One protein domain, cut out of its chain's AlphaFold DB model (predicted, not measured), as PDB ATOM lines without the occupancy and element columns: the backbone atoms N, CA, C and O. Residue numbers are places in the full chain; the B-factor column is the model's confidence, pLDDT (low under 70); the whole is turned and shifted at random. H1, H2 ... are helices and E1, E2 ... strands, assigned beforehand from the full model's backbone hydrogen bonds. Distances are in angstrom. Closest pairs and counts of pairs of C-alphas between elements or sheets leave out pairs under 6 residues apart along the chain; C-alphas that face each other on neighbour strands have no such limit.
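This is residues 212 to 408 of the 503 residues of an uncharacterized protein of Leptospira gomenensis (UniProt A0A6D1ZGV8). What shape does the model make? Two lobes meet at H5: one is helical, with H1, H2, H3 and the first part of H4, and the other is a small four-stranded sheet with H7 over one face and H6 at the far end. H4, the longest helix, reaches from the helical lobe toward the sheet. What is it made of? Printed are 197 residues with seven named helices and four named strands, in the order H1 H2 H3 H4 E1 H5 E2 H6 E3 E4 H7, class mixed; the mixed sheet runs E1 E2 E4 E3. The whole is compact, with a radius of gyration of the C-alphas of 18.5 A and spans of 58 by 43 by 28 A.

Where are the strands? E1 is residues 314 to 316, E2 338 to 340, E3 360 to 363 and E4 366 to 369. C-alpha 314 is at (115.149, -68.539, 56.843). Where are the helices? H4, residues 279 to 309, measures 44.4 A from first to last C-alpha, H3, 244 to 269, 37.4 A, and H7, 388 to 408, 29.7 A. H1 is 212 to 221, H2 228 to 238, H5 319 to 328 and H6 344 to 353. H1 begins at C-alpha 212 (82.772, -83.906, 38.768) and H7 ends at C-alpha 408 (111.152, -49.108, 50.160).

How do the strands pair? Within hydrogen-bond range are N 315 and O 339, 3.0 A, in antiparallel E1 and E2; N 367 and O 338, 2.8 A, in parallel E2 and E4; and N 368 and O 361, 2.8 A, in the antiparallel hairpin E3 and E4. What is on the sheet? H7, with a kink of 28 degrees near residue 395, is on one face at a height of 10.0 A over the sheet, making two layers, a helix over a sheet; its closest C-alphas to E3 are Glu 401 and Thr 362, 5.8 A. H6 only grazes the sheet, with residues 346 to 353. How do the helices meet? H3 and H4 touch at a steep tilt of 66 degrees, opposite ways, closest at C-alphas Ala 256 and Ser 288, 4.3 A. H5 touches H4, closest at C-alphas Tyr 320 and Glu 296, 5.2 A, and only just touches H7, with 3 pairs of C-alphas within 8 A. H2 and H3 form a helical hairpin, closest at C-alphas Ile 230 and Leu 250, 6.3 A, and H1 only just touches H2, with 3 pairs. Are the helices' backbones complete? Every O i to N i+4 pair is within hydrogen-bond range in H1, H2, H3 and H6; in H4 it is 26 of 27, in H5 4 of 6 and in H7 12 of 17.

How large is it? The two C-alphas farthest apart, Glu 212 and Phe 355, are 59.1 A apart. Is it unbroken? The printed part has no cut, and the link from E4 to H7, residues 370 to 387, is long. Where is confidence low? The mean pLDDT of the printed part is 71.3, with 76 residues under 70, among them 212 to 227 and 342 to 366.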
ATOM      1  N   GLU A 212      81.494 -83.529  39.370       43.19
ATOM      2  CA  GLU A 212      82.772 -83.906  38.768       43.19
ATOM      3  C   GLU A 212      83.294 -82.922  37.708       43.19
ATOM      4  O   GLU A 212      84.487 -82.620  37.699       43.19
ATOM      5  N   LYS A 213      82.419 -82.356  36.870       48.78
ATOM      6  CA  LYS A 213      82.794 -81.323  35.897       48.78
ATOM      7  C   LYS A 213      83.096 -79.984  36.580       48.78
ATOM      8  O   LYS A 213      84.085 -79.348  36.239       48.78
ATOM      9  N   ILE A 214      82.333 -79.616  37.612       55.72
ATOM     10  CA  ILE A 214      82.620 -78.434  38.445       55.72
ATOM     11  C   ILE A 214      83.973 -78.595  39.159       55.72
ATOM     12  O   ILE A 214      84.741 -77.641  39.233       55.72
ATOM     13  N   LEU A 215      84.306 -79.799  39.649       51.38
ATOM     14  CA  LEU A 215      85.614 -80.075  40.260       51.38
ATOM     15  C   LEU A 215      86.735 -79.865  39.247       51.38
ATOM     16  O   LEU A 215      87.750 -79.262  39.576       51.38
ATOM     17  N   GLN A 216      86.564 -80.394  38.034       51.34
ATOM     18  CA  GLN A 216      87.559 -80.283  36.974       51.34
ATOM     19  C   GLN A 216      87.760 -78.826  36.566       51.34
ATOM     20  O   GLN A 216      88.902 -78.382  36.492       51.34
ATOM     21  N   ASP A 217      86.682 -78.060  36.404       52.62
ATOM     22  CA  ASP A 217      86.758 -76.636  36.077       52.62
ATOM     23  C   ASP A 217      87.415 -75.823  37.208       52.62
ATOM     24  O   ASP A 217      88.219 -74.931  36.935       52.62
ATOM     25  N   LEU A 218      87.160 -76.164  38.478       52.34
ATOM     26  CA  LEU A 218      87.821 -75.549  39.638       52.34
ATOM     27  C   LEU A 218      89.311 -75.903  39.731       52.34
ATOM     28  O   LEU A 218      90.136 -75.017  39.941       52.34
ATOM     29  N   ILE A 219      89.669 -77.173  39.525       46.97
ATOM     30  CA  ILE A 219      91.062 -77.637  39.460       46.97
ATOM     31  C   ILE A 219      91.800 -76.915  38.327       46.97
ATOM     32  O   ILE A 219      92.929 -76.473  38.511       46.97
ATOM     33  N   ILE A 220      91.160 -76.740  37.168       47.31
ATOM     34  CA  ILE A 220      91.741 -76.047  36.012       47.31
ATOM     35  C   ILE A 220      91.862 -74.535  36.262       47.31
ATOM     36  O   ILE A 220      92.886 -73.954  35.902       47.31
ATOM     37  N   LYS A 221      90.866 -73.898  36.892       45.31
ATOM     38  CA  LYS A 221      90.876 -72.464  37.243       45.31
ATOM     39  C   LYS A 221      91.957 -72.133  38.273       45.31
ATOM     40  O   LYS A 221      92.624 -71.110  38.146       45.31
ATOM     41  N   ASP A 222      92.146 -73.003  39.263       42.91
ATOM     42  CA  ASP A 222      93.024 -72.768  40.415       42.91
ATOM     43  C   ASP A 222      94.366 -73.529  40.311       42.91
ATOM     44  O   ASP A 222      95.168 -73.526  41.244       42.91
ATOM     45  N   ARG A 223      94.672 -74.109  39.134       38.09
ATOM     46  CA  ARG A 223      95.953 -74.770  38.778       38.09
ATOM     47  C   ARG A 223      97.201 -73.921  39.063       38.09
ATOM     48  O   ARG A 223      98.305 -74.460  39.157       38.09
ATOM     49  N   GLY A 224      97.038 -72.602  39.172       30.14
ATOM     50  CA  GLY A 224      98.092 -71.655  39.548       30.14
ATOM     51  C   GLY A 224      98.373 -71.572  41.056       30.14
ATOM     52  O   GLY A 224      99.490 -71.237  41.437       30.14
ATOM     53  N   SER A 225      97.412 -71.919  41.920       42.31
ATOM     54  CA  SER A 225      97.515 -71.841  43.384       42.31
ATOM     55  C   SER A 225      98.037 -73.163  43.965       42.31
ATOM     56  O   SER A 225      97.304 -73.914  44.605       42.31
ATOM     57  N   LYS A 226      99.327 -73.467  43.771       53.47
ATOM     58  CA  LYS A 226      99.966 -74.678  44.339       53.47
ATOM     59  C   LYS A 226     100.283 -74.587  45.839       53.47
ATOM     60  O   LYS A 226     100.972 -75.453  46.370       53.47
ATOM     61  N   GLU A 227      99.807 -73.552  46.520       63.09
ATOM     62  CA  GLU A 227     100.117 -73.292  47.922       63.09
ATOM     63  C   GLU A 227      98.906 -73.500  48.843       63.09
ATOM     64  O   GLU A 227      97.758 -73.255  48.465       63.09
ATOM     65  N   GLY A 228      99.176 -73.942  50.074       74.06
ATOM     66  CA  GLY A 228      98.167 -74.113  51.120       74.06
ATOM     67  C   GLY A 228      97.290 -75.356  50.981       74.06
ATOM     68  O   GLY A 228      97.509 -76.225  50.133       74.06
ATOM     69  N   ILE A 229      96.264 -75.441  51.832       78.69
ATOM     70  CA  ILE A 229      95.391 -76.624  51.916       78.69
ATOM     71  C   ILE A 229      94.617 -76.888  50.615       78.69
ATOM     72  O   ILE A 229      94.399 -78.043  50.254       78.69
ATOM     73  N   ILE A 230      94.219 -75.837  49.893       79.44
ATOM     74  CA  ILE A 230      93.541 -75.972  48.596       79.44
ATOM     75  C   ILE A 230      94.517 -76.523  47.551       79.44
ATOM     76  O   ILE A 230      94.179 -77.489  46.873       79.44
ATOM     77  N   GLY A 231      95.740 -75.986  47.476       74.69
ATOM     78  CA  GLY A 231      96.768 -76.472  46.552       74.69
ATOM     79  C   GLY A 231      97.138 -77.940  46.788       74.69
ATOM     80  O   GLY A 231      97.249 -78.707  45.832       74.69
ATOM     81  N   GLU A 232      97.246 -78.368  48.052       75.50
ATOM     82  CA  GLU A 232      97.500 -79.775  48.405       75.50
ATOM     83  C   GLU A 232      96.371 -80.700  47.917       75.50
ATOM     84  O   GLU A 232      96.623 -81.761  47.339       75.50
ATOM     85  N   LEU A 233      95.117 -80.298  48.135       75.81
ATOM     86  CA  LEU A 233      93.944 -81.066  47.721       75.81
ATOM     87  C   LEU A 233      93.798 -81.108  46.195       75.81
ATOM     88  O   LEU A 233      93.490 -82.165  45.649       75.81
ATOM     89  N   ILE A 234      94.077 -80.002  45.497       72.31
ATOM     90  CA  ILE A 234      94.113 -79.961  44.030       72.31
ATOM     91  C   ILE A 234      95.179 -80.919  43.502       72.31
ATOM     92  O   ILE A 234      94.871 -81.746  42.650       72.31
ATOM     93  N   ALA A 235      96.398 -80.886  44.050       69.19
ATOM     94  CA  ALA A 235      97.478 -81.781  43.635       69.19
ATOM     95  C   ALA A 235      97.122 -83.262  43.860       69.19
ATOM     96  O   ALA A 235      97.340 -84.099  42.985       69.19
ATOM     97  N   LYS A 236      96.503 -83.599  45.002       69.12
ATOM     98  CA  LYS A 236      95.942 -84.944  45.235       69.12
ATOM     99  C   LYS A 236      94.861 -85.301  44.211       69.12
ATOM    100  O   LYS A 236      94.774 -86.454  43.796       69.12
ATOM    101  N   GLY A 237      94.052 -84.327  43.799       66.62
ATOM    102  CA  GLY A 237      93.011 -84.489  42.787       66.62
ATOM    103  C   GLY A 237      93.564 -84.773  41.399       66.62
ATOM    104  O   GLY A 237      93.094 -85.700  40.746       66.62
ATOM    105  N   GLU A 238      94.603 -84.045  40.986       66.75
ATOM    106  CA  GLU A 238      95.311 -84.268  39.718       66.75
ATOM    107  C   GLU A 238      95.954 -85.661  39.649       66.75
ATOM    108  O   GLU A 238      96.042 -86.251  38.575       66.75
ATOM    109  N   LEU A 239      96.340 -86.220  40.798       65.56
ATOM    110  CA  LEU A 239      96.852 -87.588  40.920       65.56
ATOM    111  C   LEU A 239      95.745 -88.656  41.022       65.56
ATOM    112  O   LEU A 239      96.052 -89.842  41.120       65.56
ATOM    113  N   GLY A 240      94.467 -88.264  41.030       67.19
ATOM    114  CA  GLY A 240      93.333 -89.181  41.184       67.19
ATOM    115  C   GLY A 240      93.192 -89.776  42.591       67.19
ATOM    116  O   GLY A 240      92.543 -90.806  42.755       67.19
ATOM    117  N   LEU A 241      93.791 -89.146  43.607       72.62
ATOM    118  CA  LEU A 241      93.887 -89.667  44.979       72.62
ATOM    119  C   LEU A 241      92.881 -89.040  45.960       72.62
ATOM    120  O   LEU A 241      92.901 -89.375  47.141       72.62
ATOM    121  N   LEU A 242      92.010 -88.132  45.506       74.75
ATOM    122  CA  LEU A 242      91.017 -87.485  46.371       74.75
ATOM    123  C   LEU A 242      89.903 -88.449  46.798       74.75
ATOM    124  O   LEU A 242      89.129 -88.935  45.968       74.75
ATOM    125  N   THR A 243      89.744 -88.624  48.109       81.12
ATOM    126  CA  THR A 243      88.565 -89.287  48.684       81.12
ATOM    127  C   THR A 243      87.307 -88.423  48.536       81.12
ATOM    128  O   THR A 243      87.392 -87.203  48.407       81.12
ATOM    129  N   SER A 244      86.109 -89.014  48.616       78.38
ATOM    130  CA  SER A 244      84.846 -88.253  48.548       78.38
ATOM    131  C   SER A 244      84.737 -87.170  49.632       78.38
ATOM    132  O   SER A 244      84.205 -86.095  49.378       78.38
ATOM    133  N   ILE A 245      85.295 -87.429  50.821       82.00
ATOM    134  CA  ILE A 245      85.354 -86.463  51.928       82.00
ATOM    135  C   ILE A 245      86.290 -85.299  51.577       82.00
ATOM    136  O   ILE A 245      85.967 -84.141  51.827       82.00
ATOM    137  N   GLU A 246      87.448 -85.585  50.983       81.31
ATOM    138  CA  GLU A 246      88.397 -84.550  50.568       81.31
ATOM    139  C   GLU A 246      87.893 -83.735  49.373       81.31
ATOM    140  O   GLU A 246      88.175 -82.540  49.312       81.31
ATOM    141  N   LYS A 247      87.106 -84.334  48.468       77.62
ATOM    142  CA  LYS A 247      86.414 -83.606  47.392       77.62
ATOM    143  C   LYS A 247      85.425 -82.594  47.968       77.62
ATOM    144  O   LYS A 247      85.541 -81.409  47.673       77.62
ATOM    145  N   ASP A 248      84.516 -83.033  48.841       81.88
ATOM    146  CA  ASP A 248      83.561 -82.149  49.534       81.88
ATOM    147  C   ASP A 248      84.278 -81.029  50.308       81.88
ATOM    148  O   ASP A 248      83.915 -79.853  50.215       81.88
ATOM    149  N   LYS A 249      85.365 -81.374  51.009       84.81
ATOM    150  CA  LYS A 249      86.213 -80.399  51.698       84.81
ATOM    151  C   LYS A 249      86.819 -79.382  50.727       84.81
ATOM    152  O   LYS A 249      86.769 -78.190  51.019       84.81
ATOM    153  N   LEU A 250      87.372 -79.822  49.596       83.12
ATOM    154  CA  LEU A 250      87.964 -78.945  48.585       83.12
ATOM    155  C   LEU A 250      86.937 -77.937  48.051       83.12
ATOM    156  O   LEU A 250      87.218 -76.740  48.064       83.12
ATOM    157  N   TYR A 251      85.731 -78.383  47.681       80.94
ATOM    158  CA  TYR A 251      84.669 -77.473  47.228       80.94
ATOM    159  C   TYR A 251      84.317 -76.418  48.270       80.94
ATOM    160  O   TYR A 251      84.251 -75.228  47.961       80.94
ATOM    161  N   LYS A 252      84.104 -76.851  49.517       86.25
ATOM    162  CA  LYS A 252      83.748 -75.951  50.618       86.25
ATOM    163  C   LYS A 252      84.840 -74.919  50.877       86.25
ATOM    164  O   LYS A 252      84.522 -73.764  51.136       86.25
ATOM    165  N   LEU A 253      86.108 -75.317  50.788       85.81
ATOM    166  CA  LEU A 253      87.243 -74.417  50.991       85.81
ATOM    167  C   LEU A 253      87.414 -73.417  49.847       85.81
ATOM    168  O   LEU A 253      87.654 -72.246  50.126       85.81
ATOM    169  N   ILE A 254      87.255 -73.845  48.592       84.12
ATOM    170  CA  ILE A 254      87.306 -72.941  47.435       84.12
ATOM    171  C   ILE A 254      86.195 -71.899  47.538       84.12
ATOM    172  O   ILE A 254      86.480 -70.704  47.509       84.12
ATOM    173  N   SER A 255      84.950 -72.340  47.745       83.94
ATOM    174  CA  SER A 255      83.810 -71.430  47.890       83.94
ATOM    175  C   SER A 255      84.017 -70.455  49.052       83.94
ATOM    176  O   SER A 255      83.827 -69.253  48.890       83.94
ATOM    177  N   ALA A 256      84.492 -70.941  50.201       84.44
ATOM    178  CA  ALA A 256      84.766 -70.094  51.354       84.44
ATOM    179  C   ALA A 256      85.876 -69.057  51.098       84.44
ATOM    180  O   ALA A 256      85.744 -67.905  51.517       84.44
ATOM    181  N   LYS A 257      86.951 -69.440  50.397       86.00
ATOM    182  CA  LYS A 257      88.046 -68.536  50.012       86.00
ATOM    183  C   LYS A 257      87.572 -67.478  49.019       86.00
ATOM    184  O   LYS A 257      87.908 -66.311  49.183       86.00
ATOM    185  N   GLU A 258      86.780 -67.860  48.017       86.00
ATOM    186  CA  GLU A 258      86.211 -66.918  47.045       86.00
ATOM    187  C   GLU A 258      85.301 -65.890  47.729       86.00
ATOM    188  O   GLU A 258      85.465 -64.691  47.501       86.00
ATOM    189  N   THR A 259      84.415 -66.329  48.629       84.12
ATOM    190  CA  THR A 259      83.559 -65.429  49.415       84.12
ATOM    191  C   THR A 259      84.377 -64.507  50.321       84.12
ATOM    192  O   THR A 259      84.120 -63.306  50.359       84.12
ATOM    193  N   MET A 260      85.385 -65.030  51.029       85.19
ATOM    194  CA  MET A 260      86.275 -64.211  51.864       85.19
ATOM    195  C   MET A 260      86.981 -63.136  51.026       85.19
ATOM    196  O   MET A 260      86.889 -61.954  51.350       85.19
ATOM    197  N   ASN A 261      87.606 -63.537  49.915       81.81
ATOM    198  CA  ASN A 261      88.317 -62.630  49.019       81.81
ATOM    199  C   ASN A 261      87.388 -61.568  48.421       81.81
ATOM    200  O   ASN A 261      87.799 -60.422  48.273       81.81
ATOM    201  N   HIS A 262      86.147 -61.926  48.082       83.00
ATOM    202  CA  HIS A 262      85.162 -60.973  47.578       83.00
ATOM    203  C   HIS A 262      84.909 -59.843  48.583       83.00
ATOM    204  O   HIS A 262      85.042 -58.672  48.230       83.00
ATOM    205  N   TYR A 263      84.613 -60.178  49.841       77.56
ATOM    206  CA  TYR A 263      84.385 -59.175  50.881       77.56
ATOM    207  C   TYR A 263      85.651 -58.405  51.255       77.56
ATOM    208  O   TYR A 263      85.567 -57.200  51.476       77.56
ATOM    209  N   ASP A 264      86.816 -59.057  51.282       73.50
ATOM    210  CA  ASP A 264      88.090 -58.361  51.473       73.50
ATOM    211  C   ASP A 264      88.285 -57.291  50.389       73.50
ATOM    212  O   ASP A 264      88.563 -56.138  50.705       73.50
ATOM    213  N   GLN A 265      88.069 -57.635  49.115       70.75
ATOM    214  CA  GLN A 265      88.183 -56.686  48.004       70.75
ATOM    215  C   GLN A 265      87.157 -55.550  48.084       70.75
ATOM    216  O   GLN A 265      87.515 -54.408  47.799       70.75
ATOM    217  N   LEU A 266      85.916 -55.829  48.502       65.81
ATOM    218  CA  LEU A 266      84.906 -54.790  48.741       65.81
ATOM    219  C   LEU A 266      85.365 -53.803  49.825       65.81
ATOM    220  O   LEU A 266      85.306 -52.591  49.628       65.81
ATOM    221  N   MET A 267      85.874 -54.313  50.950       68.25
ATOM    222  CA  MET A 267      86.342 -53.472  52.055       68.25
ATOM    223  C   MET A 267      87.577 -52.634  51.673       68.25
ATOM    224  O   MET A 267      87.726 -51.513  52.152       68.25
ATOM    225  N   LEU A 268      88.440 -53.142  50.788       59.06
ATOM    226  CA  LEU A 268      89.682 -52.475  50.376       59.06
ATOM    227  C   LEU A 268      89.504 -51.466  49.239       59.06
ATOM    228  O   LEU A 268      90.064 -50.374  49.297       59.06
ATOM    229  N   ASN A 269      88.766 -51.831  48.188       51.31
ATOM    230  CA  ASN A 269      88.705 -51.042  46.954       51.31
ATOM    231  C   ASN A 269      87.527 -50.067  46.932       51.31
ATOM    232  O   ASN A 269      87.607 -49.026  46.285       51.31
ATOM    233  N   GLU A 270      86.435 -50.396  47.624       48.91
ATOM    234  CA  GLU A 270      85.210 -49.587  47.626       48.91
ATOM    235  C   GLU A 270      85.058 -48.757  48.908       48.91
ATOM    236  O   GLU A 270      84.081 -48.026  49.061       48.91
ATOM    237  N   ASN A 271      86.044 -48.829  49.815       53.28
ATOM    238  CA  ASN A 271      86.059 -48.128  51.103       53.28
ATOM    239  C   ASN A 271      84.806 -48.438  51.952       53.28
ATOM    240  O   ASN A 271      84.321 -47.600  52.717       53.28
ATOM    241  N   VAL A 272      84.254 -49.642  51.773       56.19
ATOM    242  CA  VAL A 272      83.077 -50.138  52.488       56.19
ATOM    243  C   VAL A 272      83.525 -50.594  53.867       56.19
ATOM    244  O   VAL A 272      84.258 -51.572  54.001       56.19
ATOM    245  N   ASP A 273      83.071 -49.903  54.910       66.06
ATOM    246  CA  ASP A 273      83.300 -50.367  56.275       66.06
ATOM    247  C   ASP A 273      82.543 -51.684  56.488       66.06
ATOM    248  O   ASP A 273      81.373 -51.800  56.113       66.06
ATOM    249  N   PHE A 274      83.177 -52.666  57.130       70.88
ATOM    250  CA  PHE A 274      82.510 -53.890  57.572       70.88
ATOM    251  C   PHE A 274      81.197 -53.572  58.287       70.88
ATOM    252  O   PHE A 274      80.199 -54.258  58.072       70.88
ATOM    253  N   ASP A 275      81.170 -52.506  59.093       74.81
ATOM    254  CA  ASP A 275      79.987 -52.136  59.859       74.81
ATOM    255  C   ASP A 275      78.796 -51.727  59.001       74.81
ATOM    256  O   ASP A 275      77.652 -51.935  59.420       74.81
ATOM    257  N   SER A 276      79.058 -51.267  57.779       77.56
ATOM    258  CA  SER A 276      78.047 -50.913  56.786       77.56
ATOM    259  C   SER A 276      77.461 -52.116  56.031       77.56
ATOM    260  O   SER A 276      76.441 -51.974  55.352       77.56
ATOM    261  N   LEU A 277      78.046 -53.313  56.171       76.81
ATOM    262  CA  LEU A 277      77.513 -54.536  55.569       76.81
ATOM    263  C   LEU A 277      76.181 -54.945  56.214       76.81
ATOM    264  O   LEU A 277      75.963 -54.795  57.420       76.81
ATOM    265  N   SER A 278      75.295 -55.545  55.414       85.94
ATOM    266  CA  SER A 278      74.054 -56.127  55.932       85.94
ATOM    267  C   SER A 278      74.347 -57.268  56.921       85.94
ATOM    268  O   SER A 278      75.378 -57.936  56.805       85.94
ATOM    269  N   PRO A 279      73.440 -57.567  57.871       87.38
ATOM    270  CA  PRO A 279      73.618 -58.693  58.791       87.38
ATOM    271  C   PRO A 279      73.875 -60.029  58.080       87.38
ATOM    272  O   PRO A 279      74.671 -60.840  58.549       87.38
ATOM    273  N   GLN A 280      73.233 -60.245  56.927       87.62
ATOM    274  CA  GLN A 280      73.430 -61.430  56.094       87.62
ATOM    275  C   GLN A 280      74.841 -61.468  55.498       87.62
ATOM    276  O   GLN A 280      75.508 -62.492  55.608       87.62
ATOM    277  N   ALA A 281      75.316 -60.348  54.945       83.75
ATOM    278  CA  ALA A 281      76.658 -60.242  54.378       83.75
ATOM    279  C   ALA A 281      77.749 -60.422  55.448       83.75
ATOM    280  O   ALA A 281      78.713 -61.153  55.231       83.75
ATOM    281  N   LYS A 282      77.563 -59.839  56.642       84.38
ATOM    282  CA  LYS A 282      78.458 -60.063  57.792       84.38
ATOM    283  C   LYS A 282      78.521 -61.546  58.155       84.38
ATOM    284  O   LYS A 282      79.608 -62.099  58.298       84.38
ATOM    285  N   ALA A 283      77.371 -62.209  58.281       87.88
ATOM    286  CA  ALA A 283      77.318 -63.627  58.630       87.88
ATOM    287  C   ALA A 283      77.974 -64.521  57.562       87.88
ATOM    288  O   ALA A 283      78.693 -65.462  57.905       87.88
ATOM    289  N   GLU A 284      77.751 -64.219  56.283       88.94
ATOM    290  CA  GLU A 284      78.335 -64.936  55.150       88.94
ATOM    291  C   GLU A 284      79.862 -64.787  55.099       88.94
ATOM    292  O   GLU A 284      80.571 -65.796  55.015       88.94
ATOM    293  N   TYR A 285      80.372 -63.559  55.249       85.75
ATOM    294  CA  TYR A 285      81.806 -63.289  55.346       85.75
ATOM    295  C   TYR A 285      82.437 -64.027  56.527       85.75
ATOM    296  O   TYR A 285      83.369 -64.805  56.338       85.75
ATOM    297  N   LEU A 286      81.910 -63.840  57.743       89.94
ATOM    298  CA  LEU A 286      82.489 -64.417  58.959       89.94
ATOM    299  C   LEU A 286      82.500 -65.949  58.916       89.94
ATOM    300  O   LEU A 286      83.485 -66.571  59.316       89.94
ATOM    301  N   LYS A 287      81.424 -66.573  58.420       91.44
ATOM    302  CA  LYS A 287      81.339 -68.033  58.275       91.44
ATOM    303  C   LYS A 287      82.379 -68.555  57.283       91.44
ATOM    304  O   LYS A 287      83.057 -69.538  57.581       91.44
ATOM    305  N   SER A 288      82.507 -67.900  56.132       89.00
ATOM    306  CA  SER A 288      83.421 -68.307  55.061       89.00
ATOM    307  C   SER A 288      84.882 -68.082  55.451       89.00
ATOM    308  O   SER A 288      85.693 -69.002  55.357       89.00
ATOM    309  N   ALA A 289      85.197 -66.908  56.002       87.88
ATOM    310  CA  ALA A 289      86.528 -66.576  56.495       87.88
ATOM    311  C   ALA A 289      86.990 -67.575  57.563       87.88
ATOM    312  O   ALA A 289      88.071 -68.141  57.427       87.88
ATOM    313  N   LYS A 290      86.159 -67.877  58.577       91.81
ATOM    314  CA  LYS A 290      86.486 -68.890  59.601       91.81
ATOM    315  C   LYS A 290      86.749 -70.260  58.989       91.81
ATOM    316  O   LYS A 290      87.772 -70.868  59.281       91.81
ATOM    317  N   LEU A 291      85.844 -70.737  58.130       90.56
ATOM    318  CA  LEU A 291      85.954 -72.064  57.524       90.56
ATOM    319  C   LEU A 291      87.272 -72.233  56.758       90.56
ATOM    320  O   LEU A 291      87.960 -73.240  56.929       90.56
ATOM    321  N   TYR A 292      87.626 -71.245  55.937       91.06
ATOM    322  CA  TYR A 292      88.852 -71.279  55.151       91.06
ATOM    323  C   TYR A 292      90.105 -71.102  56.025       91.06
ATOM    324  O   TYR A 292      91.008 -71.942  55.994       91.06
ATOM    325  N   LEU A 293      90.146 -70.051  56.849       90.88
ATOM    326  CA  LEU A 293      91.313 -69.700  57.659       90.88
ATOM    327  C   LEU A 293      91.633 -70.753  58.725       90.88
ATOM    328  O   LEU A 293      92.806 -70.981  59.014       90.88
ATOM    329  N   ASP A 294      90.636 -71.442  59.283       91.25
ATOM    330  CA  ASP A 294      90.872 -72.515  60.255       91.25
ATOM    331  C   ASP A 294      91.527 -73.732  59.606       91.25
ATOM    332  O   ASP A 294      92.479 -74.291  60.161       91.25
ATOM    333  N   ALA A 295      91.067 -74.111  58.412       88.19
ATOM    334  CA  ALA A 295      91.673 -75.189  57.643       88.19
ATOM    335  C   ALA A 295      93.106 -74.840  57.213       88.19
ATOM    336  O   ALA A 295      94.011 -75.665  57.361       88.19
ATOM    337  N   GLU A 296      93.324 -73.610  56.743       88.25
ATOM    338  CA  GLU A 296      94.640 -73.117  56.331       88.25
ATOM    339  C   GLU A 296      95.609 -73.014  57.520       88.25
ATOM    340  O   GLU A 296      96.791 -73.346  57.393       88.25
ATOM    341  N   ARG A 297      95.114 -72.631  58.708       90.19
ATOM    342  CA  ARG A 297      95.908 -72.601  59.946       90.19
ATOM    343  C   ARG A 297      96.399 -73.993  60.318       90.19
ATOM    344  O   ARG A 297      97.586 -74.150  60.579       90.19
ATOM    345  N   ILE A 298      95.510 -74.989  60.337       87.44
ATOM    346  CA  ILE A 298      95.863 -76.376  60.685       87.44
ATOM    347  C   ILE A 298      96.913 -76.919  59.711       87.44
ATOM    348  O   ILE A 298      97.911 -77.497  60.137       87.44
ATOM    349  N   HIS A 299      96.730 -76.683  58.410       85.12
ATOM    350  CA  HIS A 299      97.723 -77.052  57.401       85.12
ATOM    351  C   HIS A 299      99.071 -76.345  57.655       85.12
ATOM    352  O   HIS A 299     100.118 -76.988  57.755       85.12
ATOM    353  N   SER A 300      99.042 -75.029  57.880       86.56
ATOM    354  CA  SER A 300     100.235 -74.214  58.139       86.56
ATOM    355  C   SER A 300     100.945 -74.552  59.461       86.56
ATOM    356  O   SER A 300     102.157 -74.372  59.563       86.56
ATOM    357  N   GLN A 301     100.240 -75.085  60.467       87.00
ATOM    358  CA  GLN A 301     100.843 -75.629  61.691       87.00
ATOM    359  C   GLN A 301     101.708 -76.862  61.402       87.00
ATOM    360  O   GLN A 301     102.793 -76.988  61.977       87.00
ATOM    361  N   GLY A 302     101.271 -77.737  60.491       78.00
ATOM    362  CA  GLY A 302     102.080 -78.862  60.015       78.00
ATOM    363  C   GLY A 302     103.352 -78.388  59.311       78.00
ATOM    364  O   GLY A 302     104.450 -78.828  59.650       78.00
ATOM    365  N   VAL A 303     103.219 -77.412  58.407       80.69
ATOM    366  CA  VAL A 303     104.353 -76.806  57.687       80.69
ATOM    367  C   VAL A 303     105.367 -76.183  58.654       80.69
ATOM    368  O   VAL A 303     106.557 -76.490  58.586       80.69
ATOM    369  N   LEU A 304     104.907 -75.361  59.604       80.19
ATOM    370  CA  LEU A 304     105.785 -74.713  60.582       80.19
ATOM    371  C   LEU A 304     106.482 -75.735  61.496       80.19
ATOM    372  O   LEU A 304     107.647 -75.555  61.850       80.19
ATOM    373  N   SER A 305     105.789 -76.818  61.862       78.94
ATOM    374  CA  SER A 305     106.364 -77.901  62.671       78.94
ATOM    375  C   SER A 305     107.512 -78.607  61.946       78.94
ATOM    376  O   SER A 305     108.531 -78.897  62.573       78.94
ATOM    377  N   ASN A 306     107.389 -78.807  60.630       74.50
ATOM    378  CA  ASN A 306     108.459 -79.370  59.803       74.50
ATOM    379  C   ASN A 306     109.660 -78.419  59.703       74.50
ATOM    380  O   ASN A 306     110.795 -78.817  59.938       74.50
ATOM    381  N   TRP A 307     109.434 -77.124  59.468       80.06
ATOM    382  CA  TRP A 307     110.533 -76.148  59.462       80.06
ATOM    383  C   TRP A 307     111.253 -76.059  60.810       80.06
ATOM    384  O   TRP A 307     112.458 -75.805  60.871       80.06
ATOM    385  N   LYS A 308     110.518 -76.276  61.905       80.12
ATOM    386  CA  LYS A 308     111.073 -76.303  63.259       80.12
ATOM    387  C   LYS A 308     111.945 -77.528  63.493       80.12
ATOM    388  O   LYS A 308     113.028 -77.374  64.053       80.12
ATOM    389  N   SER A 309     111.508 -78.714  63.068       72.44
ATOM    390  CA  SER A 309     112.316 -79.934  63.185       72.44
ATOM    391  C   SER A 309     113.574 -79.878  62.313       72.44
ATOM    392  O   SER A 309     114.620 -80.374  62.724       72.44
ATOM    393  N   GLU A 310     113.508 -79.200  61.168       72.62
ATOM    394  CA  GLU A 310     114.646 -78.948  60.275       72.62
ATOM    395  C   GLU A 310     115.573 -77.814  60.755       72.62
ATOM    396  O   GLU A 310     116.661 -77.620  60.211       72.62
ATOM    397  N   GLY A 311     115.175 -77.055  61.781       75.38
ATOM    398  CA  GLY A 311     115.975 -75.961  62.334       75.38
ATOM    399  C   GLY A 311     116.152 -74.778  61.376       75.38
ATOM    400  O   GLY A 311     117.176 -74.087  61.436       75.38
ATOM    401  N   LEU A 312     115.175 -74.535  60.494       70.81
ATOM    402  CA  LEU A 312     115.272 -73.495  59.473       70.81
ATOM    403  C   LEU A 312     115.341 -72.095  60.100       70.81
ATOM    404  O   LEU A 312     114.509 -71.690  60.919       70.81
ATOM    405  N   LYS A 313     116.353 -71.329  59.684       74.38
ATOM    406  CA  LYS A 313     116.573 -69.939  60.117       74.38
ATOM    407  C   LYS A 313     116.062 -68.909  59.118       74.38
ATOM    408  O   LYS A 313     115.998 -67.739  59.474       74.38
ATOM    409  N   ASP A 314     115.704 -69.349  57.922       73.19
ATOM    410  CA  ASP A 314     115.149 -68.539  56.843       73.19
ATOM    411  C   ASP A 314     113.958 -69.303  56.251       73.19
ATOM    412  O   ASP A 314     114.110 -70.431  55.774       73.19
ATOM    413  N   ILE A 315     112.770 -68.710  56.326       74.50
ATOM    414  CA  ILE A 315     111.503 -69.327  55.914       74.50
ATOM    415  C   ILE A 315     110.645 -68.325  55.131       74.50
ATOM    416  O   ILE A 315     110.753 -67.119  55.361       74.50
ATOM    417  N   PRO A 316     109.764 -68.788  54.232       82.19
ATOM    418  CA  PRO A 316     108.745 -67.928  53.644       82.19
ATOM    419  C   PRO A 316     107.596 -67.662  54.634       82.19
ATOM    420  O   PRO A 316     107.519 -68.242  55.726       82.19
ATOM    421  N   LEU A 317     106.659 -66.807  54.227       84.38
ATOM    422  CA  LEU A 317     105.354 -66.731  54.882       84.38
ATOM    423  C   LEU A 317     104.606 -68.065  54.742       84.38
ATOM    424  O   LEU A 317     104.674 -68.723  53.702       84.38
ATOM    425  N   THR A 318     103.882 -68.473  55.785       86.75
ATOM    426  CA  THR A 318     102.986 -69.631  55.690       86.75
ATOM    427  C   THR A 318     101.778 -69.291  54.817       86.75
ATOM    428  O   THR A 318     101.371 -68.127  54.776       86.75
ATOM    429  N   PRO A 319     101.136 -70.284  54.178       85.00
ATOM    430  CA  PRO A 319      99.886 -70.062  53.451       85.00
ATOM    431  C   PRO A 319      98.819 -69.342  54.291       85.00
ATOM    432  O   PRO A 319      98.170 -68.420  53.809       85.00
ATOM    433  N   TYR A 320      98.710 -69.674  55.584       89.25
ATOM    434  CA  TYR A 320      97.822 -68.979  56.523       89.25
ATOM    435  C   TYR A 320      98.153 -67.489  56.671       89.25
ATOM    436  O   TYR A 320      97.256 -66.647  56.608       89.25
ATOM    437  N   ALA A 321      99.435 -67.153  56.849       88.81
ATOM    438  CA  ALA A 321      99.870 -65.766  56.961       88.81
ATOM    439  C   ALA A 321      99.619 -64.996  55.660       88.81
ATOM    440  O   ALA A 321      99.110 -63.877  55.714       88.81
ATOM    441  N   LYS A 322      99.907 -65.605  54.502       86.19
ATOM    442  CA  LYS A 322      99.639 -65.008  53.187       86.19
ATOM    443  C   LYS A 322      98.154 -64.691  53.020       86.19
ATOM    444  O   LYS A 322      97.822 -63.546  52.748       86.19
ATOM    445  N   SER A 323      97.256 -65.637  53.303       83.44
ATOM    446  CA  SER A 323      95.803 -65.422  53.197       83.44
ATOM    447  C   SER A 323      95.286 -64.253  54.046       83.44
ATOM    448  O   SER A 323      94.334 -63.574  53.658       83.44
ATOM    449  N   LEU A 324      95.925 -63.969  55.183       81.88
ATOM    450  CA  LEU A 324      95.599 -62.805  56.009       81.88
ATOM    451  C   LEU A 324      96.275 -61.512  55.523       81.88
ATOM    452  O   LEU A 324      95.672 -60.444  55.584       81.88
ATOM    453  N   LEU A 325      97.501 -61.579  55.015       77.94
ATOM    454  CA  LEU A 325      98.264 -60.399  54.597       77.94
ATOM    455  C   LEU A 325      97.878 -59.889  53.200       77.94
ATOM    456  O   LEU A 325      97.943 -58.683  52.975       77.94
ATOM    457  N   THR A 326      97.435 -60.760  52.284       71.56
ATOM    458  CA  THR A 326      97.123 -60.404  50.883       71.56
ATOM    459  C   THR A 326      96.072 -59.307  50.779       71.56
ATOM    460  O   THR A 326      96.211 -58.399  49.966       71.56
ATOM    461  N   ALA A 327      95.034 -59.370  51.615       61.69
ATOM    462  CA  ALA A 327      94.007 -58.335  51.662       61.69
ATOM    463  C   ALA A 327      94.623 -56.981  52.054       61.69
ATOM    464  O   ALA A 327      94.347 -55.949  51.468       61.69
ATOM    465  N   GLN A 328      95.519 -56.978  53.028       63.28
ATOM    466  CA  GLN A 328      95.988 -55.743  53.628       63.28
ATOM    467  C   GLN A 328      97.137 -55.064  52.875       63.28
ATOM    468  O   GLN A 328      97.360 -53.863  53.029       63.28
ATOM    469  N   LEU A 329      97.879 -55.823  52.071       64.69
ATOM    470  CA  LEU A 329      99.072 -55.352  51.374       64.69
ATOM    471  C   LEU A 329      98.917 -55.521  49.854       64.69
ATOM    472  O   LEU A 329      99.685 -56.265  49.237       64.69
ATOM    473  N   PRO A 330      97.929 -54.846  49.227       53.47
ATOM    474  CA  PRO A 330      97.714 -54.952  47.791       53.47
ATOM    475  C   PRO A 330      98.953 -54.447  47.038       53.47
ATOM    476  O   PRO A 330      99.416 -53.326  47.243       53.47
ATOM    477  N   GLY A 331      99.505 -55.291  46.165       51.16
ATOM    478  CA  GLY A 331     100.688 -54.969  45.358       51.16
ATOM    479  C   GLY A 331     102.037 -55.337  45.985       51.16
ATOM    480  O   GLY A 331     103.063 -55.150  45.334       51.16
ATOM    481  N   VAL A 332     102.064 -55.891  47.203       60.28
ATOM    482  CA  VAL A 332     103.268 -56.551  47.731       60.28
ATOM    483  C   VAL A 332     103.276 -58.006  47.273       60.28
ATOM    484  O   VAL A 332     102.323 -58.744  47.511       60.28
ATOM    485  N   ASP A 333     104.371 -58.432  46.643       65.38
ATOM    486  CA  ASP A 333     104.611 -59.843  46.345       65.38
ATOM    487  C   ASP A 333     104.955 -60.593  47.642       65.38
ATOM    488  O   ASP A 333     106.099 -60.598  48.107       65.38
ATOM    489  N   LEU A 334     103.934 -61.197  48.256       73.75
ATOM    490  CA  LEU A 334     104.065 -61.949  49.504       73.75
ATOM    491  C   LEU A 334     104.842 -63.262  49.340       73.75
ATOM    492  O   LEU A 334     105.328 -63.797  50.341       73.75
ATOM    493  N   ASP A 335     105.008 -63.767  48.116       72.69
ATOM    494  CA  ASP A 335     105.802 -64.970  47.845       72.69
ATOM    495  C   ASP A 335     107.300 -64.671  47.909       72.69
ATOM    496  O   ASP A 335     108.101 -65.527  48.295       72.69
ATOM    497  N   ALA A 336     107.675 -63.428  47.609       67.31
ATOM    498  CA  ALA A 336     109.042 -62.953  47.731       67.31
ATOM    499  C   ALA A 336     109.454 -62.636  49.181       67.31
ATOM    500  O   ALA A 336     110.649 -62.465  49.443       67.31
ATOM    501  N   ILE A 337     108.503 -62.558  50.124       73.75
ATOM    502  CA  ILE A 337     108.788 -62.218  51.522       73.75
ATOM    503  C   ILE A 337     109.483 -63.375  52.247       73.75
ATOM    504  O   ILE A 337     109.008 -64.514  52.280       73.75
ATOM    505  N   ARG A 338     110.605 -63.054  52.897       76.75
ATOM    506  CA  ARG A 338     111.412 -63.976  53.702       76.75
ATOM    507  C   ARG A 338     111.472 -63.519  55.148       76.75
ATOM    508  O   ARG A 338     111.713 -62.348  55.428       76.75
ATOM    509  N   LEU A 339     111.312 -64.453  56.078       82.00
ATOM    510  CA  LEU A 339     111.535 -64.236  57.502       82.00
ATOM    511  C   LEU A 339     112.862 -64.876  57.884       82.00
ATOM    512  O   LEU A 339     113.074 -66.055  57.610       82.00
ATOM    513  N   THR A 340     113.747 -64.122  58.529       77.19
ATOM    514  CA  THR A 340     115.104 -64.584  58.843       77.19
ATOM    515  C   THR A 340     115.471 -64.347  60.303       77.19
ATOM    516  O   THR A 340     115.295 -63.254  60.838       77.19
ATOM    517  N   LYS A 341     116.079 -65.355  60.936       81.00
ATOM    518  CA  LYS A 341     116.795 -65.231  62.211       81.00
ATOM    519  C   LYS A 341     118.293 -65.046  61.929       81.00
ATOM    520  O   LYS A 341     118.987 -66.049  61.726       81.00
ATOM    521  N   PRO A 342     118.805 -63.801  61.903       61.12
ATOM    522  CA  PRO A 342     120.209 -63.533  61.615       61.12
ATOM    523  C   PRO A 342     121.128 -64.169  62.665       61.12
ATOM    524  O   PRO A 342     120.773 -64.286  63.842       61.12
ATOM    525  N   GLY A 343     122.333 -64.558  62.242       57.84
ATOM    526  CA  GLY A 343     123.393 -64.969  63.169       57.84
ATOM    527  C   GLY A 343     123.884 -63.798  64.030       57.84
ATOM    528  O   GLY A 343     123.649 -62.642  63.693       57.84
ATOM    529  N   GLU A 344     124.606 -64.076  65.117       55.00
ATOM    530  CA  GLU A 344     124.986 -63.069  66.128       55.00
ATOM    531  C   GLU A 344     125.707 -61.835  65.554       55.00
ATOM    532  O   GLU A 344     125.373 -60.704  65.903       55.00
ATOM    533  N   ILE A 345     126.641 -62.026  64.617       45.53
ATOM    534  CA  ILE A 345     127.386 -60.921  63.983       45.53
ATOM    535  C   ILE A 345     126.463 -60.073  63.101       45.53
ATOM    536  O   ILE A 345     126.463 -58.847  63.184       45.53
ATOM    537  N   GLN A 346     125.644 -60.722  62.273       49.75
ATOM    538  CA  GLN A 346     124.687 -60.041  61.402       49.75
ATOM    539  C   GLN A 346     123.632 -59.299  62.228       49.75
ATOM    540  O   GLN A 346     123.305 -58.157  61.931       49.75
ATOM    541  N   LYS A 347     123.148 -59.913  63.309       54.88
ATOM    542  CA  LYS A 347     122.219 -59.310  64.259       54.88
ATOM    543  C   LYS A 347     122.830 -58.094  64.947       54.88
ATOM    544  O   LYS A 347     122.150 -57.085  65.064       54.88
ATOM    545  N   ALA A 348     124.095 -58.155  65.364       47.56
ATOM    546  CA  ALA A 348     124.797 -57.009  65.939       47.56
ATOM    547  C   ALA A 348     124.909 -55.850  64.934       47.56
ATOM    548  O   ALA A 348     124.598 -54.715  65.282       47.56
ATOM    549  N   LEU A 349     125.261 -56.136  63.676       43.66
ATOM    550  CA  LEU A 349     125.324 -55.129  62.608       43.66
ATOM    551  C   LEU A 349     123.949 -54.515  62.306       43.66
ATOM    552  O   LEU A 349     123.817 -53.296  62.252       43.66
ATOM    553  N   LEU A 350     122.908 -55.337  62.178       47.97
ATOM    554  CA  LEU A 350     121.534 -54.876  61.952       47.97
ATOM    555  C   LEU A 350     120.980 -54.093  63.151       47.97
ATOM    556  O   LEU A 350     120.237 -53.130  62.982       47.97
ATOM    557  N   LYS A 351     121.379 -54.455  64.373       48.12
ATOM    558  CA  LYS A 351     121.072 -53.674  65.573       48.12
ATOM    559  C   LYS A 351     121.790 -52.343  65.598       48.12
ATOM    560  O   LYS A 351     121.197 -51.382  66.049       48.12
ATOM    561  N   ILE A 352     123.022 -52.258  65.113       44.75
ATOM    562  CA  ILE A 352     123.713 -50.972  64.981       44.75
ATOM    563  C   ILE A 352     122.975 -50.088  63.967       44.75
ATOM    564  O   ILE A 352     122.720 -48.927  64.263       44.75
ATOM    565  N   LEU A 353     122.549 -50.650  62.830       41.88
ATOM    566  CA  LEU A 353     121.763 -49.934  61.814       41.88
ATOM    567  C   LEU A 353     120.386 -49.473  62.317       41.88
ATOM    568  O   LEU A 353     119.869 -48.471  61.840       41.88
ATOM    569  N   THR A 354     119.810 -50.178  63.293       43.94
ATOM    570  CA  THR A 354     118.554 -49.803  63.970       43.94
ATOM    571  C   THR A 354     118.764 -49.182  65.356       43.94
ATOM    572  O   THR A 354     117.814 -49.015  66.120       43.94
ATOM    573  N   PHE A 355     120.011 -48.838  65.698       39.22
ATOM    574  CA  PHE A 355     120.403 -48.143  66.930       39.22
ATOM    575  C   PHE A 355     119.974 -48.863  68.220       39.22
ATOM    576  O   PHE A 355     119.727 -48.265  69.264       39.22
ATOM    577  N   GLY A 356     119.928 -50.194  68.150       36.12
ATOM    578  CA  GLY A 356     119.842 -51.117  69.276       36.12
ATOM    579  C   GLY A 356     118.433 -51.398  69.793       36.12
ATOM    580  O   GLY A 356     118.288 -52.317  70.601       36.12
ATOM    581  N   GLN A 357     117.410 -50.665  69.337       48.19
ATOM    582  CA  GLN A 357     116.067 -50.721  69.931       48.19
ATOM    583  C   GLN A 357     115.050 -51.568  69.158       48.19
ATOM    584  O   GLN A 357     114.032 -51.958  69.727       48.19
ATOM    585  N   ALA A 358     115.315 -51.903  67.896       53.75
ATOM    586  CA  ALA A 358     114.350 -52.635  67.085       53.75
ATOM    587  C   ALA A 358     114.314 -54.139  67.422       53.75
ATOM    588  O   ALA A 358     115.347 -54.802  67.568       53.75
ATOM    589  N   SER A 359     113.102 -54.688  67.538       65.31
ATOM    590  CA  SER A 359     112.851 -56.128  67.700       65.31
ATOM    591  C   SER A 359     112.832 -56.869  66.361       65.31
ATOM    592  O   SER A 359     113.040 -58.083  66.331       65.31
ATOM    593  N   SER A 360     112.614 -56.158  65.257       69.62
ATOM    594  CA  SER A 360     112.718 -56.635  63.879       69.62
ATOM    595  C   SER A 360     113.182 -55.499  62.966       69.62
ATOM    596  O   SER A 360     113.138 -54.338  63.359       69.62
ATOM    597  N   VAL A 361     113.690 -55.833  61.783       60.56
ATOM    598  CA  VAL A 361     113.962 -54.845  60.735       60.56
ATOM    599  C   VAL A 361     113.682 -55.445  59.373       60.56
ATOM    600  O   VAL A 361     114.066 -56.584  59.108       60.56
ATOM    601  N   THR A 362     113.065 -54.665  58.498       59.44
ATOM    602  CA  THR A 362     112.768 -55.077  57.126       59.44
ATOM    603  C   THR A 362     113.723 -54.395  56.154       59.44
ATOM    604  O   THR A 362     113.847 -53.170  56.144       59.44
ATOM    605  N   ILE A 363     114.422 -55.189  55.341       53.09
ATOM    606  CA  ILE A 363     115.322 -54.709  54.284       53.09
ATOM    607  C   ILE A 363     115.026 -55.492  53.005       53.09
ATOM    608  O   ILE A 363     115.201 -56.713  52.958       53.09
ATOM    609  N   GLY A 364     114.588 -54.787  51.962       53.81
ATOM    610  CA  GLY A 364     114.034 -55.399  50.760       53.81
ATOM    611  C   GLY A 364     112.846 -56.285  51.123       53.81
ATOM    612  O   GLY A 364     112.000 -55.903  51.921       53.81
ATOM    613  N   ASN A 365     112.827 -57.511  50.603       63.03
ATOM    614  CA  ASN A 365     111.768 -58.479  50.893       63.03
ATOM    615  C   ASN A 365     112.061 -59.347  52.131       63.03
ATOM    616  O   ASN A 365     111.423 -60.376  52.323       63.03
ATOM    617  N   THR A 366     113.058 -59.003  52.954       59.38
ATOM    618  CA  THR A 366     113.450 -59.820  54.114       59.38
ATOM    619  C   THR A 366     113.168 -59.108  55.428       59.38
ATOM    620  O   THR A 366     113.678 -58.014  55.669       59.38
ATOM    621  N   VAL A 367     112.418 -59.774  56.305       72.06
ATOM    622  CA  VAL A 367     112.170 -59.362  57.688       72.06
ATOM    623  C   VAL A 367     113.139 -60.109  58.605       72.06
ATOM    624  O   VAL A 367     113.104 -61.337  58.720       72.06
ATOM    625  N   TYR A 368     114.025 -59.369  59.262       67.69
ATOM    626  CA  TYR A 368     115.033 -59.904  60.172       67.69
ATOM    627  C   TYR A 368     114.560 -59.827  61.618       67.69
ATOM    628  O   TYR A 368     114.274 -58.745  62.126       67.69
ATOM    629  N   ASN A 369     114.588 -60.954  62.324       82.62
ATOM    630  CA  ASN A 369     114.285 -61.010  63.746       82.62
ATOM    631  C   ASN A 369     115.487 -60.555  64.586       82.62
ATOM    632  O   ASN A 369     116.493 -61.257  64.715       82.62
ATOM    633  N   LEU A 370     115.370 -59.387  65.212       68.94
ATOM    634  CA  LEU A 370     116.409 -58.814  66.071       68.94
ATOM    635  C   LEU A 370     116.125 -59.024  67.566       68.94
ATOM    636  O   LEU A 370     116.917 -58.596  68.413       68.94
ATOM    637  N   SER A 371     115.041 -59.712  67.925       75.31
ATOM    638  CA  SER A 371     114.667 -59.935  69.321       75.31
ATOM    639  C   SER A 371     115.774 -60.667  70.089       75.31
ATOM    640  O   SER A 371     116.419 -61.588  69.590       75.31
ATOM    641  N   ASN A 372     116.046 -60.236  71.325       63.69
ATOM    642  CA  ASN A 372     117.029 -60.894  72.199       63.69
ATOM    643  C   ASN A 372     116.497 -62.196  72.818       63.69
ATOM    644  O   ASN A 372     117.261 -62.933  73.432       63.69
ATOM    645  N   GLY A 373     115.201 -62.474  72.659       62.09
ATOM    646  CA  GLY A 373     114.574 -63.683  73.171       62.09
ATOM    647  C   GLY A 373     115.035 -64.924  72.412       62.09
ATOM    648  O   GLY A 373     115.107 -64.941  71.181       62.09
ATOM    649  N   ALA A 374     115.310 -65.997  73.149       61.41
ATOM    650  CA  ALA A 374     115.486 -67.312  72.556       61.41
ATOM    651  C   ALA A 374     114.120 -67.826  72.064       61.41
ATOM    652  O   ALA A 374     113.382 -68.457  72.812       61.41
ATOM    653  N   SER A 375     113.765 -67.537  70.810       72.81
ATOM    654  CA  SER A 375     112.632 -68.203  70.157       72.81
ATOM    655  C   SER A 375     113.074 -69.548  69.575       72.81
ATOM    656  O   SER A 375     114.105 -69.634  68.891       72.81
ATOM    657  N   SER A 376     112.277 -70.579  69.870       77.44
ATOM    658  CA  SER A 376     112.364 -71.917  69.270       77.44
ATOM    659  C   SER A 376     111.642 -72.016  67.925       77.44
ATOM    660  O   SER A 376     111.641 -73.081  67.312       77.44
ATOM    661  N   ASP A 377     110.993 -70.938  67.491       84.19
ATOM    662  CA  ASP A 377     110.215 -70.932  66.262       84.19
ATOM    663  C   ASP A 377     111.127 -70.722  65.049       84.19
ATOM    664  O   ASP A 377     112.153 -70.031  65.154       84.19
ATOM    665  N   PRO A 378     110.774 -71.301  63.890       73.88
ATOM    666  CA  PRO A 378     111.483 -71.074  62.636       73.88
ATOM    667  C   PRO A 378     111.622 -69.579  62.342       73.88
ATOM    668  O   PRO A 378     110.673 -68.814  62.513       73.88
ATOM    669  N   ALA A 379     112.833 -69.144  61.982       76.19
ATOM    670  CA  ALA A 379     113.194 -67.724  61.833       76.19
ATOM    671  C   ALA A 379     112.828 -66.796  63.027       76.19
ATOM    672  O   ALA A 379     112.936 -65.574  62.933       76.19
ATOM    673  N   GLY A 380     112.442 -67.356  64.177       84.44
ATOM    674  CA  GLY A 380     111.957 -66.635  65.349       84.44
ATOM    675  C   GLY A 380     110.520 -66.101  65.251       84.44
ATOM    676  O   GLY A 380     110.148 -65.281  66.089       84.44
ATOM    677  N   TYR A 381     109.721 -66.540  64.272       86.81
ATOM    678  CA  TYR A 381     108.329 -66.102  64.097       86.81
ATOM    679  C   TYR A 381     107.352 -67.279  64.161       86.81
ATOM    680  O   TYR A 381     107.440 -68.222  63.376       86.81
ATOM    681  N   ASN A 382     106.355 -67.184  65.043       89.50
ATOM    682  CA  ASN A 382     105.240 -68.126  65.088       89.50
ATOM    683  C   ASN A 382     104.020 -67.554  64.355       89.50
ATOM    684  O   ASN A 382     103.211 -66.832  64.938       89.50
ATOM    685  N   GLN A 383     103.914 -67.856  63.061       88.81
ATOM    686  CA  GLN A 383     102.902 -67.278  62.164       88.81
ATOM    687  C   GLN A 383     101.480 -67.835  62.378       88.81
ATOM    688  O   GLN A 383     100.517 -67.273  61.871       88.81
ATOM    689  N   VAL A 384     101.339 -68.953  63.097       85.75
ATOM    690  CA  VAL A 384     100.065 -69.685  63.260       85.75
ATOM    691  C   VAL A 384      99.635 -69.844  64.714       85.75
ATOM    692  O   VAL A 384      98.435 -69.882  64.976       85.75
ATOM    693  N   ASP A 385     100.598 -69.934  65.634       84.81
ATOM    694  CA  ASP A 385     100.423 -70.150  67.074       84.81
ATOM    695  C   ASP A 385      99.442 -71.293  67.432       84.81
ATOM    696  O   ASP A 385      98.986 -72.067  66.583       84.81
ATOM    697  N   ASN A 386      99.155 -71.480  68.721       78.69
ATOM    698  CA  ASN A 386      98.154 -72.438  69.184       78.69
ATOM    699  C   ASN A 386      96.732 -71.864  69.186       78.69
ATOM    700  O   ASN A 386      95.769 -72.630  69.135       78.69
ATOM    701  N   THR A 387      96.583 -70.537  69.166       81.19
ATOM    702  CA  THR A 387      95.293 -69.854  69.015       81.19
ATOM    703  C   THR A 387      95.391 -68.682  68.043       81.19
ATOM    704  O   THR A 387      96.432 -68.039  67.928       81.19
ATOM    705  N   HIS A 388      94.270 -68.346  67.399       78.25
ATOM    706  CA  HIS A 388      94.163 -67.192  66.495       78.25
ATOM    707  C   HIS A 388      94.572 -65.878  67.160       78.25
ATOM    708  O   HIS A 388      95.276 -65.070  66.565       78.25
ATOM    709  N   LEU A 389      94.182 -65.689  68.424       75.31
ATOM    710  CA  LEU A 389      94.482 -64.479  69.191       75.31
ATOM    711  C   LEU A 389      95.971 -64.329  69.513       75.31
ATOM    712  O   LEU A 389      96.451 -63.212  69.667       75.31
ATOM    713  N   LYS A 390      96.718 -65.432  69.613       81.44
ATOM    714  CA  LYS A 390      98.172 -65.357  69.786       81.44
ATOM    715  C   LYS A 390      98.888 -65.175  68.456       81.44
ATOM    716  O   LYS A 390      99.766 -64.319  68.370       81.44
ATOM    717  N   ALA A 391      98.435 -65.874  67.412       81.56
ATOM    718  CA  ALA A 391      98.906 -65.666  66.044       81.56
ATOM    719  C   ALA A 391      98.746 -64.202  65.611       81.56
ATOM    720  O   ALA A 391      99.633 -63.649  64.968       81.56
ATOM    721  N   MET A 392      97.665 -63.546  66.046       83.19
ATOM    722  CA  MET A 392      97.381 -62.128  65.818       83.19
ATOM    723  C   MET A 392      98.546 -61.204  66.190       83.19
ATOM    724  O   MET A 392      98.814 -60.246  65.469       83.19
ATOM    725  N   ASN A 393      99.265 -61.471  67.284       83.75
ATOM    726  CA  ASN A 393     100.395 -60.631  67.683       83.75
ATOM    727  C   ASN A 393     101.543 -60.729  66.675       83.75
ATOM    728  O   ASN A 393     102.067 -59.704  66.248       83.75
ATOM    729  N   THR A 394     101.892 -61.946  66.254       87.69
ATOM    730  CA  THR A 394     102.927 -62.161  65.237       87.69
ATOM    731  C   THR A 394     102.490 -61.616  63.883       87.69
ATOM    732  O   THR A 394     103.259 -60.925  63.228       87.69
ATOM    733  N   LEU A 395     101.258 -61.894  63.459       87.44
ATOM    734  CA  LEU A 395     100.750 -61.496  62.148       87.44
ATOM    735  C   LEU A 395     100.573 -59.982  62.027       87.44
ATOM    736  O   LEU A 395     100.920 -59.419  60.996       87.44
ATOM    737  N   SER A 396     100.110 -59.308  63.082       75.12
ATOM    738  CA  SER A 396     100.053 -57.842  63.104       75.12
ATOM    739  C   SER A 396     101.446 -57.210  63.113       75.12
ATOM    740  O   SER A 396     101.664 -56.213  62.429       75.12
ATOM    741  N   HIS A 397     102.409 -57.806  63.825       81.81
ATOM    742  CA  HIS A 397     103.812 -57.386  63.756       81.81
ATOM    743  C   HIS A 397     104.383 -57.568  62.343       81.81
ATOM    744  O   HIS A 397     105.017 -56.665  61.814       81.81
ATOM    745  N   LEU A 398     104.114 -58.697  61.687       83.88
ATOM    746  CA  LEU A 398     104.542 -58.926  60.305       83.88
ATOM    747  C   LEU A 398     103.858 -57.971  59.319       83.88
ATOM    748  O   LEU A 398     104.513 -57.516  58.389       83.88
ATOM    749  N   ALA A 399     102.589 -57.616  59.530       70.62
ATOM    750  CA  ALA A 399     101.906 -56.611  58.717       70.62
ATOM    751  C   ALA A 399     102.609 -55.243  58.794       70.62
ATOM    752  O   ALA A 399     102.814 -54.608  57.759       70.62
ATOM    753  N   HIS A 400     103.041 -54.825  59.991       75.62
ATOM    754  CA  HIS A 400     103.865 -53.625  60.175       75.62
ATOM    755  C   HIS A 400     105.178 -53.732  59.389       75.62
ATOM    756  O   HIS A 400     105.464 -52.907  58.529       75.62
ATOM    757  N   GLU A 401     105.942 -54.797  59.616       69.19
ATOM    758  CA  GLU A 401     107.263 -54.973  59.011       69.19
ATOM    759  C   GLU A 401     107.215 -55.043  57.476       69.19
ATOM    760  O   GLU A 401     107.951 -54.339  56.789       69.19
ATOM    761  N   ILE A 402     106.292 -55.824  56.911       68.25
ATOM    762  CA  ILE A 402     106.163 -55.995  55.454       68.25
ATOM    763  C   ILE A 402     105.667 -54.707  54.782       68.25
ATOM    764  O   ILE A 402     105.980 -54.453  53.618       68.25
ATOM    765  N   THR A 403     104.958 -53.840  55.510       60.72
ATOM    766  CA  THR A 403     104.596 -52.511  54.998       60.72
ATOM    767  C   THR A 403     105.846 -51.723  54.586       60.72
ATOM    768  O   THR A 403     105.833 -51.035  53.561       60.72
ATOM    769  N   HIS A 404     106.964 -51.888  55.302       59.72
ATOM    770  CA  HIS A 404     108.228 -51.252  54.936       59.72
ATOM    771  C   HIS A 404     108.791 -51.753  53.600       59.72
ATOM    772  O   HIS A 404     109.439 -50.974  52.903       59.72
ATOM    773  N   THR A 405     108.497 -52.986  53.179       56.25
ATOM    774  CA  THR A 405     108.875 -53.499  51.851       56.25
ATOM    775  C   THR A 405     108.234 -52.669  50.737       56.25
ATOM    776  O   THR A 405     108.917 -52.187  49.832       56.25
ATOM    777  N   GLY A 406     106.922 -52.429  50.826       47.69
ATOM    778  CA  GLY A 406     106.201 -51.582  49.870       47.69
ATOM    779  C   GLY A 406     106.686 -50.128  49.890       47.69
ATOM    780  O   GLY A 406     106.828 -49.498  48.843       47.69
ATOM    781  N   GLN A 407     107.019 -49.607  51.074       48.75
ATOM    782  CA  GLN A 407     107.548 -48.249  51.249       48.75
ATOM    783  C   GLN A 407     108.952 -48.070  50.648       48.75
ATOM    784  O   GLN A 407     109.233 -47.030  50.049       48.75
ATOM    785  N   GLN A 408     109.815 -49.085  50.764       47.44
ATOM    786  CA  GLN A 408     111.152 -49.108  50.160       47.44
ATOM    787  C   GLN A 408     111.091 -49.178  48.629       47.44
ATOM    788  O   GLN A 408     111.918 -48.561  47.953       47.44
TER     789      GLN A 408